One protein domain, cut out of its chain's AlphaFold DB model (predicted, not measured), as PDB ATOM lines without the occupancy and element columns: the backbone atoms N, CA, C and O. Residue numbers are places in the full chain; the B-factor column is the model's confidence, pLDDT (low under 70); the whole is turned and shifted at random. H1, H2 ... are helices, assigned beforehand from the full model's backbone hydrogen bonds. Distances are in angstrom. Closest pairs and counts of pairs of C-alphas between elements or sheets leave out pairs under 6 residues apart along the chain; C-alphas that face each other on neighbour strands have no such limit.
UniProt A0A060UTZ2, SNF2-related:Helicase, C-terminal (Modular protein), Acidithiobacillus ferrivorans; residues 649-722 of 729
ATOM      1  N   GLU A 649      13.538 -40.875  56.969       88.69
ATOM      2  CA  GLU A 649      12.800 -40.133  55.938       88.69
ATOM      3  C   GLU A 649      13.734 -39.430  54.938       88.69
ATOM      4  O   GLU A 649      13.529 -39.516  53.725       88.69
ATOM      5  N   GLU A 650      14.801 -38.787  55.426       90.81
ATOM      6  CA  GLU A 650      15.838 -38.162  54.597       90.81
ATOM      7  C   GLU A 650      16.602 -39.215  53.783       90.81
ATOM      8  O   GLU A 650      16.817 -39.041  52.582       90.81
ATOM      9  N   ALA A 651      16.961 -40.336  54.413       91.56
ATOM     10  CA  ALA A 651      17.667 -41.443  53.776       91.56
ATOM     11  C   ALA A 651      16.842 -42.069  52.643       91.56
ATOM     12  O   ALA A 651      17.359 -42.306  51.548       91.56
ATOM     13  N   ALA A 652      15.548 -42.301  52.882       91.69
ATOM     14  CA  ALA A 652      14.633 -42.825  51.873       91.69
ATOM     15  C   ALA A 652      14.478 -41.858  50.688       91.69
ATOM     16  O   ALA A 652      14.529 -42.286  49.531       91.69
ATOM     17  N   HIS A 653      14.342 -40.557  50.961       91.19
ATOM     18  CA  HIS A 653      14.264 -39.532  49.921       91.19
ATOM     19  C   HIS A 653      15.552 -39.453  49.087       91.19
ATOM     20  O   HIS A 653      15.499 -39.438  47.855       91.19
ATOM     21  N   TYR A 654      16.713 -39.460  49.743       93.25
ATOM     22  CA  TYR A 654      18.005 -39.445  49.066       93.25
ATOM     23  C   TYR A 654      18.202 -40.680  48.179       93.25
ATOM     24  O   TYR A 654      18.632 -40.558  47.033       93.25
ATOM     25  N   GLU A 655      17.841 -41.868  48.668       93.31
ATOM     26  CA  GLU A 655      17.944 -43.107  47.893       93.31
ATOM     27  C   GLU A 655      17.003 -43.106  46.678       93.31
ATOM     28  O   GLU A 655      17.392 -43.557  45.598       93.31
ATOM     29  N   ALA A 656      15.797 -42.542  46.806       92.44
ATOM     30  CA  ALA A 656      14.891 -42.356  45.674       92.44
ATOM     31  C   ALA A 656      15.498 -41.422  44.608       92.44
ATOM     32  O   ALA A 656      15.525 -41.777  43.426       92.44
ATOM     33  N   LEU A 657      16.061 -40.280  45.022       92.62
ATOM     34  CA  LEU A 657      16.766 -39.359  44.121       92.62
ATOM     35  C   LEU A 657      17.980 -40.020  43.459       92.62
ATOM     36  O   LEU A 657      18.217 -39.808  42.272       92.62
ATOM     37  N   ARG A 658      18.738 -40.839  44.195       94.44
ATOM     38  CA  ARG A 658      19.909 -41.553  43.669       94.44
ATOM     39  C   ARG A 658      19.518 -42.547  42.580       94.44
ATOM     40  O   ARG A 658      20.172 -42.596  41.541       94.44
ATOM     41  N   ARG A 659      18.449 -43.318  42.793       93.50
ATOM     42  CA  ARG A 659      17.931 -44.263  41.789       93.50
ATOM     43  C   ARG A 659      17.438 -43.546  40.538       93.50
ATOM     44  O   ARG A 659      17.753 -43.980  39.436       93.50
ATOM     45  N   GLN A 660      16.725 -42.433  40.710       89.75
ATOM     46  CA  GLN A 660      16.287 -41.597  39.592       89.75
ATOM     47  C   GLN A 660      17.482 -41.034  38.808       89.75
ATOM     48  O   GLN A 660      17.530 -41.156  37.588       89.75
ATOM     49  N   ALA A 661      18.475 -40.481  39.509       89.62
ATOM     50  CA  ALA A 661      19.693 -39.946  38.910       89.62
ATOM     51  C   ALA A 661      20.465 -40.996  38.097       89.62
ATOM     52  O   ALA A 661      20.982 -40.674  37.027       89.62
ATOM     53  N   LEU A 662      20.537 -42.241  38.582       89.31
ATOM     54  CA  LEU A 662      21.175 -43.349  37.866       89.31
ATOM     55  C   LEU A 662      20.430 -43.699  36.578       89.31
ATOM     56  O   LEU A 662      21.046 -43.701  35.517       89.31
ATOM     57  N   ALA A 663      19.113 -43.902  36.652       88.00
ATOM     58  CA  ALA A 663      18.300 -44.221  35.479       88.00
ATOM     59  C   ALA A 663      18.361 -43.109  34.412       88.00
ATOM     60  O   ALA A 663      18.495 -43.378  33.219       88.00
ATOM     61  N   GLU A 664      18.313 -41.840  34.828       85.00
ATOM     62  CA  GLU A 664      18.434 -40.693  33.919       85.00
ATOM     63  C   GLU A 664      19.841 -40.580  33.308       85.00
ATOM     64  O   GLU A 664      19.973 -40.225  32.136       85.00
ATOM     65  N   SER A 665      20.890 -40.920  34.064       84.75
ATOM     66  CA  SER A 665      22.274 -40.910  33.572       84.75
ATOM     67  C   SER A 665      22.538 -42.028  32.560       84.75
ATOM     68  O   SER A 665      23.188 -41.787  31.544       84.75
ATOM     69  N   GLU A 666      22.001 -43.228  32.796       85.25
ATOM     70  CA  GLU A 666      22.079 -44.363  31.864       85.25
ATOM     71  C   GLU A 666      21.398 -44.041  30.527       85.25
ATOM     72  O   GLU A 666      21.973 -44.279  29.464       85.25
ATOM     73  N   ASN A 667      20.221 -43.413  30.567       81.69
ATOM     74  CA  ASN A 667      19.512 -42.966  29.367       81.69
ATOM     75  C   ASN A 667      20.265 -41.846  28.621       81.69
ATOM     76  O   ASN A 667      20.296 -41.820  27.389       81.69
ATOM     77  N   ALA A 668      20.905 -40.923  29.347       80.06
ATOM     78  CA  ALA A 668      21.666 -39.829  28.744       80.06
ATOM     79  C   ALA A 668      22.931 -40.321  28.018       80.06
ATOM     80  O   ALA A 668      23.262 -39.801  26.952       80.06
ATOM     81  N   LEU A 669      23.601 -41.358  28.536       80.75
ATOM     82  CA  LEU A 669      24.765 -41.987  27.893       80.75
ATOM     83  C   LEU A 669      24.430 -42.600  26.524       80.75
ATOM     84  O   LEU A 669      25.281 -42.621  25.640       80.75
ATOM     85  N   GLN A 670      23.182 -43.028  26.316       77.50
ATOM     86  CA  GLN A 670      22.711 -43.545  25.025       77.50
ATOM     87  C   GLN A 670      22.472 -42.439  23.977       77.50
ATOM     88  O   GLN A 670      22.392 -42.736  22.788       77.50
ATOM     89  N   SER A 671      22.381 -41.172  24.398       68.25
ATOM     90  CA  SER A 671      22.008 -40.030  23.544       68.25
ATOM     91  C   SER A 671      23.209 -39.193  23.052       68.25
ATOM     92  O   SER A 671      23.023 -38.262  22.269       68.25
ATOM     93  N   GLY A 672      24.443 -39.529  23.466       74.31
ATOM     94  CA  GLY A 672      25.707 -38.916  23.014       74.31
ATOM     95  C   GLY A 672      26.600 -38.378  24.149       74.31
ATOM     96  O   GLY A 672      26.110 -37.803  25.121       74.31
ATOM     97  N   GLU A 673      27.928 -38.515  24.013       69.00
ATOM     98  CA  GLU A 673      28.913 -38.275  25.095       69.00
ATOM     99  C   GLU A 673      28.886 -36.857  25.692       69.00
ATOM    100  O   GLU A 673      28.933 -36.696  26.913       69.00
ATOM    101  N   SER A 674      28.780 -35.814  24.859       68.12
ATOM    102  CA  SER A 674      28.842 -34.430  25.350       68.12
ATOM    103  C   SER A 674      27.593 -34.033  26.149       68.12
ATOM    104  O   SER A 674      27.721 -33.393  27.190       68.12
ATOM    105  N   GLN A 675      26.392 -34.454  25.729       67.81
ATOM    106  CA  GLN A 675      25.156 -34.190  26.480       67.81
ATOM    107  C   GLN A 675      25.069 -35.042  27.753       67.81
ATOM    108  O   GLN A 675      24.640 -34.539  28.796       67.81
ATOM    109  N   ALA A 676      25.554 -36.286  27.713       75.44
ATOM    110  CA  ALA A 676      25.610 -37.164  28.878       75.44
ATOM    111  C   ALA A 676      26.427 -36.558  30.031       75.44
ATOM    112  O   ALA A 676      25.989 -36.591  31.182       75.44
ATOM    113  N   GLN A 677      27.571 -35.932  29.733       79.25
ATOM    114  CA  GLN A 677      28.426 -35.321  30.755       79.25
ATOM    115  C   GLN A 677      27.727 -34.168  31.498       79.25
ATOM    116  O   GLN A 677      27.806 -34.089  32.727       79.25
ATOM    117  N   PHE A 678      26.992 -33.306  30.785       82.75
ATOM    118  CA  PHE A 678      26.207 -32.231  31.408       82.75
ATOM    119  C   PHE A 678      25.066 -32.779  32.278       82.75
ATOM    120  O   PHE A 678      24.862 -32.290  33.391       82.75
ATOM    121  N   HIS A 679      24.360 -33.815  31.811       83.19
ATOM    122  CA  HIS A 679      23.285 -34.455  32.575       83.19
ATOM    123  C   HIS A 679      23.801 -35.115  33.861       83.19
ATOM    124  O   HIS A 679      23.225 -34.897  34.928       83.19
ATOM    125  N   ILE A 680      24.922 -35.838  33.798       87.75
ATOM    126  CA  ILE A 680      25.540 -36.475  34.971       87.75
ATOM    127  C   ILE A 680      25.967 -35.422  36.004       87.75
ATOM    128  O   ILE A 680      25.675 -35.565  37.192       87.75
ATOM    129  N   LEU A 681      26.603 -34.326  35.573       88.44
ATOM    130  CA  LEU A 681      27.000 -33.237  36.474       88.44
ATOM    131  C   LEU A 681      25.791 -32.559  37.140       88.44
ATOM    132  O   LEU A 681      25.852 -32.219  38.328       88.44
ATOM    133  N   ALA A 682      24.682 -32.397  36.413       88.69
ATOM    134  CA  ALA A 682      23.440 -31.866  36.969       88.69
ATOM    135  C   ALA A 682      22.857 -32.796  38.047       88.69
ATOM    136  O   ALA A 682      22.486 -32.322  39.126       88.69
ATOM    137  N   GLN A 683      22.853 -34.114  37.813       91.88
ATOM    138  CA  GLN A 683      22.393 -35.098  38.797       91.88
ATOM    139  C   GLN A 683      23.302 -35.167  40.029       91.88
ATOM    140  O   GLN A 683      22.806 -35.144  41.153       91.88
ATOM    141  N   LEU A 684      24.629 -35.157  39.854       93.81
ATOM    142  CA  LEU A 684      25.580 -35.087  40.971       93.81
ATOM    143  C   LEU A 684      25.384 -33.813  41.800       93.81
ATOM    144  O   LEU A 684      25.399 -33.863  43.029       93.81
ATOM    145  N   THR A 685      25.143 -32.676  41.145       93.06
ATOM    146  CA  THR A 685      24.836 -31.411  41.828       93.06
ATOM    147  C   THR A 685      23.528 -31.509  42.615       93.06
ATOM    148  O   THR A 685      23.456 -31.030  43.747       93.06
ATOM    149  N   ARG A 686      22.503 -32.158  42.048       92.06
ATOM    150  CA  ARG A 686      21.212 -32.392  42.706       92.06
ATOM    151  C   ARG A 686      21.357 -33.298  43.929       92.06
ATOM    152  O   ARG A 686      20.884 -32.926  44.998       92.06
ATOM    153  N   LEU A 687      22.078 -34.414  43.816       94.25
ATOM    154  CA  LEU A 687      22.379 -35.296  44.948       94.25
ATOM    155  C   LEU A 687      23.196 -34.570  46.020       94.25
ATOM    156  O   LEU A 687      22.851 -34.633  47.196       94.25
ATOM    157  N   ARG A 688      24.214 -33.792  45.634       94.56
ATOM    158  CA  ARG A 688      25.002 -32.987  46.580       94.56
ATOM    159  C   ARG A 688      24.127 -31.998  47.352       94.56
ATOM    160  O   ARG A 688      24.303 -31.857  48.555       94.56
ATOM    161  N   ARG A 689      23.179 -31.332  46.680       92.81
ATOM    162  CA  ARG A 689      22.209 -30.429  47.326       92.81
ATOM    163  C   ARG A 689      21.297 -31.182  48.292       92.81
ATOM    164  O   ARG A 689      21.160 -30.732  49.423       92.81
ATOM    165  N   ALA A 690      20.748 -32.327  47.887       91.31
ATOM    166  CA  ALA A 690      19.905 -33.159  48.748       91.31
ATOM    167  C   ALA A 690      20.658 -33.675  49.986       91.31
ATOM    168  O   ALA A 690      20.096 -33.690  51.073       91.31
ATOM    169  N   ALA A 691      21.942 -34.020  49.841       91.06
ATOM    170  CA  ALA A 691      22.816 -34.409  50.949       91.06
ATOM    171  C   ALA A 691      23.233 -33.239  51.861       91.06
ATOM    172  O   ALA A 691      23.834 -33.477  52.912       91.06
ATOM    173  N   CYS A 692      23.024 -31.984  51.448       91.50
ATOM    174  CA  CYS A 692      23.184 -30.815  52.315       91.50
ATOM    175  C   CYS A 692      21.889 -30.531  53.076       91.50
ATOM    176  O   CYS A 692      21.927 -30.390  54.295       91.50
ATOM    177  N   ASP A 693      20.767 -30.455  52.357       91.62
ATOM    178  CA  ASP A 693      19.423 -30.379  52.928       91.62
ATOM    179  C   ASP A 693      18.375 -30.779  51.859       91.62
ATOM    180  O   ASP A 693      18.403 -30.225  50.751       91.62
ATOM    181  N   PRO A 694      17.423 -31.689  52.155       91.94
ATOM    182  CA  PRO A 694      16.390 -32.119  51.207       91.94
ATOM    183  C   PRO A 694      15.555 -30.975  50.621       91.94
ATOM    184  O   PRO A 694      15.167 -31.025  49.449       91.94
ATOM    185  N   ARG A 695      15.336 -29.889  51.374       92.62
ATOM    186  CA  ARG A 695      14.544 -28.729  50.929       92.62
ATOM    187  C   ARG A 695      15.203 -27.969  49.783       92.62
ATOM    188  O   ARG A 695      14.524 -27.245  49.063       92.62
ATOM    189  N   LEU A 696      16.508 -28.153  49.562       91.56
ATOM    190  CA  LEU A 696      17.198 -27.573  48.410       91.56
ATOM    191  C   LEU A 696      16.780 -28.222  47.089       91.56
ATOM    192  O   LEU A 696      17.030 -27.629  46.042       91.56
ATOM    193  N   VAL A 697      16.198 -29.420  47.110       91.56
ATOM    194  CA  VAL A 697      15.786 -30.159  45.905       91.56
ATOM    195  C   VAL A 697      14.281 -30.410  45.884       91.56
ATOM    196  O   VAL A 697      13.680 -30.424  44.810       91.56
ATOM    197  N   SER A 698      13.667 -30.595  47.048       89.81
ATOM    198  CA  SER A 698      12.243 -30.885  47.203       89.81
ATOM    199  C   SER A 698      11.683 -30.117  48.408       89.81
ATOM    200  O   SER A 698      11.426 -30.714  49.454       89.81
ATOM    201  N   PRO A 699      11.519 -28.782  48.290       86.25
ATOM    202  CA  PRO A 699      11.072 -27.924  49.393       86.25
ATOM    203  C   PRO A 699       9.687 -28.310  49.922       86.25
ATOM    204  O   PRO A 699       9.444 -28.202  51.123       86.25
ATOM    205  N   ASP A 700       8.820 -28.831  49.052       87.75
ATOM    206  CA  ASP A 700       7.433 -29.192  49.369       87.75
ATOM    207  C   ASP A 700       7.314 -30.351  50.371       87.75
ATOM    208  O   ASP A 700       6.275 -30.515  51.006       87.75
ATOM    209  N   LEU A 701       8.374 -31.151  50.541       80.88
ATOM    210  CA  LEU A 701       8.391 -32.265  51.493       80.88
ATOM    211  C   LEU A 701       8.619 -31.805  52.939       80.88
ATOM    212  O   LEU A 701       8.377 -32.577  53.860       80.88
ATOM    213  N   GLY A 702       9.116 -30.583  53.160       84.00
ATOM    214  CA  GLY A 702       9.348 -30.033  54.502       84.00
ATOM    215  C   GLY A 702      10.399 -30.766  55.352       84.00
ATOM    216  O   GLY A 702      10.601 -30.398  56.508       84.00
ATOM    217  N   ILE A 703      11.091 -31.770  54.803       86.62
ATOM    218  CA  ILE A 703      12.085 -32.582  55.516       86.62
ATOM    219  C   ILE A 703      13.323 -31.728  55.804       86.62
ATOM    220  O   ILE A 703      14.068 -31.369  54.894       86.62
ATOM    221  N   VAL A 704      13.559 -31.407  57.074       87.69
ATOM    222  CA  VAL A 704      14.781 -30.714  57.507       87.69
ATOM    223  C   VAL A 704      15.931 -31.720  57.552       87.69
ATOM    224  O   VAL A 704      15.824 -32.723  58.255       87.69
ATOM    225  N   GLY A 705      17.022 -31.447  56.831       88.56
ATOM    226  CA  GLY A 705      18.157 -32.370  56.745       88.56
ATOM    227  C   GLY A 705      18.946 -32.478  58.051       88.56
ATOM    228  O   GLY A 705      19.081 -31.498  58.793       88.56
ATOM    229  N   GLY A 706      19.523 -33.651  58.313       89.81
ATOM    230  CA  GLY A 706      20.279 -33.938  59.535       89.81
ATOM    231  C   GLY A 706      21.458 -32.987  59.768       89.81
ATOM    232  O   GLY A 706      21.724 -32.597  60.903       89.81
ATOM    233  N   LYS A 707      22.111 -32.508  58.698       92.00
ATOM    234  CA  LYS A 707      23.190 -31.503  58.791       92.00
ATOM    235  C   LYS A 707      22.713 -30.153  59.314       92.00
ATOM    236  O   LYS A 707      23.440 -29.514  60.066       92.00
ATOM    237  N   VAL A 708      21.513 -29.713  58.930       91.69
ATOM    238  CA  VAL A 708      20.963 -28.430  59.391       91.69
ATOM    239  C   VAL A 708      20.551 -28.520  60.855       91.69
ATOM    240  O   VAL A 708      20.811 -27.581  61.604       91.69
ATOM    241  N   LYS A 709      19.974 -29.652  61.278       90.19
ATOM    242  CA  LYS A 709      19.659 -29.910  62.692       90.19
ATOM    243  C   LYS A 709      20.928 -29.906  63.550       90.19
ATOM    244  O   LYS A 709      21.026 -29.109  64.476       90.19
ATOM    245  N   ALA A 710      21.932 -30.695  63.164       90.31
ATOM    246  CA  ALA A 710      23.208 -30.768  63.873       90.31
ATOM    247  C   ALA A 710      23.954 -29.422  63.895       90.31
ATOM    248  O   ALA A 710      24.540 -29.049  64.907       90.31
ATOM    249  N   PHE A 711      23.916 -28.659  62.796       92.44
ATOM    250  CA  PHE A 711      24.481 -27.311  62.766       92.44
ATOM    251  C   PHE A 711      23.746 -26.358  63.716       92.44
ATOM    252  O   PHE A 711      24.402 -25.573  64.392       92.44
ATOM    253  N   ALA A 712      22.412 -26.413  63.779       91.00
ATOM    254  CA  ALA A 712      21.630 -25.567  64.678       91.00
ATOM    255  C   ALA A 712      21.948 -25.853  66.153       91.00
ATOM    256  O   ALA A 712      22.122 -24.911  66.922       91.00
ATOM    257  N   GLU A 713      22.087 -27.129  66.523       90.81
ATOM    258  CA  GLU A 713      22.513 -27.548  67.864       90.81
ATOM    259  C   GLU A 713      23.927 -27.042  68.185       90.81
ATOM    260  O   GLU A 713      24.123 -26.354  69.186       90.81
ATOM    261  N   LEU A 714      24.893 -27.282  67.289       89.94
ATOM    262  CA  LEU A 714      26.278 -26.840  67.472       89.94
ATOM    263  C   LEU A 714      26.391 -25.309  67.550       89.94
ATOM    264  O   LEU A 714      27.139 -24.768  68.360       89.94
ATOM    265  N   ALA A 715      25.653 -24.585  66.708       89.81
ATOM    266  CA  ALA A 715      25.654 -23.129  66.706       89.81
ATOM    267  C   ALA A 715      25.020 -22.553  67.981       89.81
ATOM    268  O   ALA A 715      25.519 -21.546  68.487       89.81
ATOM    269  N   ALA A 716      23.962 -23.182  68.505       89.62
ATOM    270  CA  ALA A 716      23.345 -22.800  69.773       89.62
ATOM    271  C   ALA A 716      24.317 -23.003  70.945       89.62
ATOM    272  O   ALA A 716      24.547 -22.063  71.704       89.62
ATOM    273  N   GLU A 717      24.973 -24.165  71.025       88.75
ATOM    274  CA  GLU A 717      25.985 -24.455  72.050       88.75
ATOM    275  C   GLU A 717      27.159 -23.461  71.992       88.75
ATOM    276  O   GLU A 717      27.599 -22.928  73.012       88.75
ATOM    277  N   LEU A 718      27.659 -23.150  70.792       88.19
ATOM    278  CA  LEU A 718      28.737 -22.173  70.616       88.19
ATOM    279  C   LEU A 718      28.312 -20.759  71.036       88.19
ATOM    280  O   LEU A 718      29.110 -20.035  71.637       88.19
ATOM    281  N   ALA A 719      27.072 -20.364  70.739       87.19
ATOM    282  CA  ALA A 719      26.533 -19.064  71.122       87.19
ATOM    283  C   ALA A 719      26.331 -18.944  72.641       87.19
ATOM    284  O   ALA A 719      26.690 -17.914  73.214       87.19
ATOM    285  N   GLU A 720      25.821 -19.991  73.301       89.44
ATOM    286  CA  GLU A 720      25.674 -20.052  74.764       89.44
ATOM    287  C   GLU A 720      27.025 -19.928  75.482       89.44
ATOM    288  O   GLU A 720      27.132 -19.237  76.495       89.44
ATOM    289  N   ASN A 721      28.079 -20.508  74.904       83.25
ATOM    290  CA  ASN A 721      29.451 -20.401  75.407       83.25
ATOM    291  C   ASN A 721      30.167 -19.093  75.003       83.25
ATOM    292  O   ASN A 721      31.351 -18.910  75.292       83.25
ATOM    293  N   GLY A 722      29.477 -18.162  74.333       86.81
ATOM    294  CA  GLY A 722      30.025 -16.858  73.941       86.81
ATOM    295  C   GLY A 722      31.087 -16.916  72.835       86.81
ATOM    296  O   GLY A 722      31.847 -15.958  72.654       86.81
TER     297      GLY A 722
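Overview. This is residues 649 to 722 of the 729 residues of the protein "SNF2-related:Helicase, C-terminal (Modular protein)" of Acidithiobacillus ferrivorans (UniProt A0A060UTZ2). Two long helices, H1 and H2, lie side by side as a hairpin, and a third, H3, sticks out with residues 710 to 722 beyond the open end of that hairpin, giving a long rod. Between H2 and H3 the chain makes a loop, residues 691 to 705, with no named element. The printed part has 74 residues with three named helices in the order H1, H2, H3 and no named strand; its class is all helix. The whole is loose, with a radius of gyration of the C-alphas of 16.4 A, and spans 56 by 23 by 16 A.

Arrangement. H1, residues 649 to 669, is the longest helix. It touches H2, residues 673 to 690, and the closest C-alphas are those of Ala 668 and Ala 676, 4.8 A apart. The two form a helical hairpin, at a shallow tilt of 5 degrees, opposite ways. H3, residues 706 to 720, is close to H1 but not clearly touching it; the closest C-alphas, of Glu 650 and Gly 706, are 7.9 A apart. H1 and H3 stand at a steep tilt of 49 degrees. H2 and H3 are apart. In H1 and H3 every O i to N i+4 pair is within hydrogen-bond range; in H2 it is 13 of 14.

Along the chain. H1 begins at C-alpha 649 (12.800, -40.133, 55.938) and is 30.5 A long from first to last C-alpha. H2 measures 25.8 A and begins at C-alpha 673 (28.913, -38.275, 25.095). H3 measures 21.3 A and ends at C-alpha 720 (25.674, -20.052, 74.764).

Size, cuts and confidence. The C-alphas of Gln 670 and Gly 722, the two farthest apart, are 56.2 A from each other. The printed part has no cut. The link from H1 to H2 is tight, and that from H2 to H3 is long, with 15 residues. Confidence is low, with pLDDT under 70, at residue 671 and residues 673 to 675.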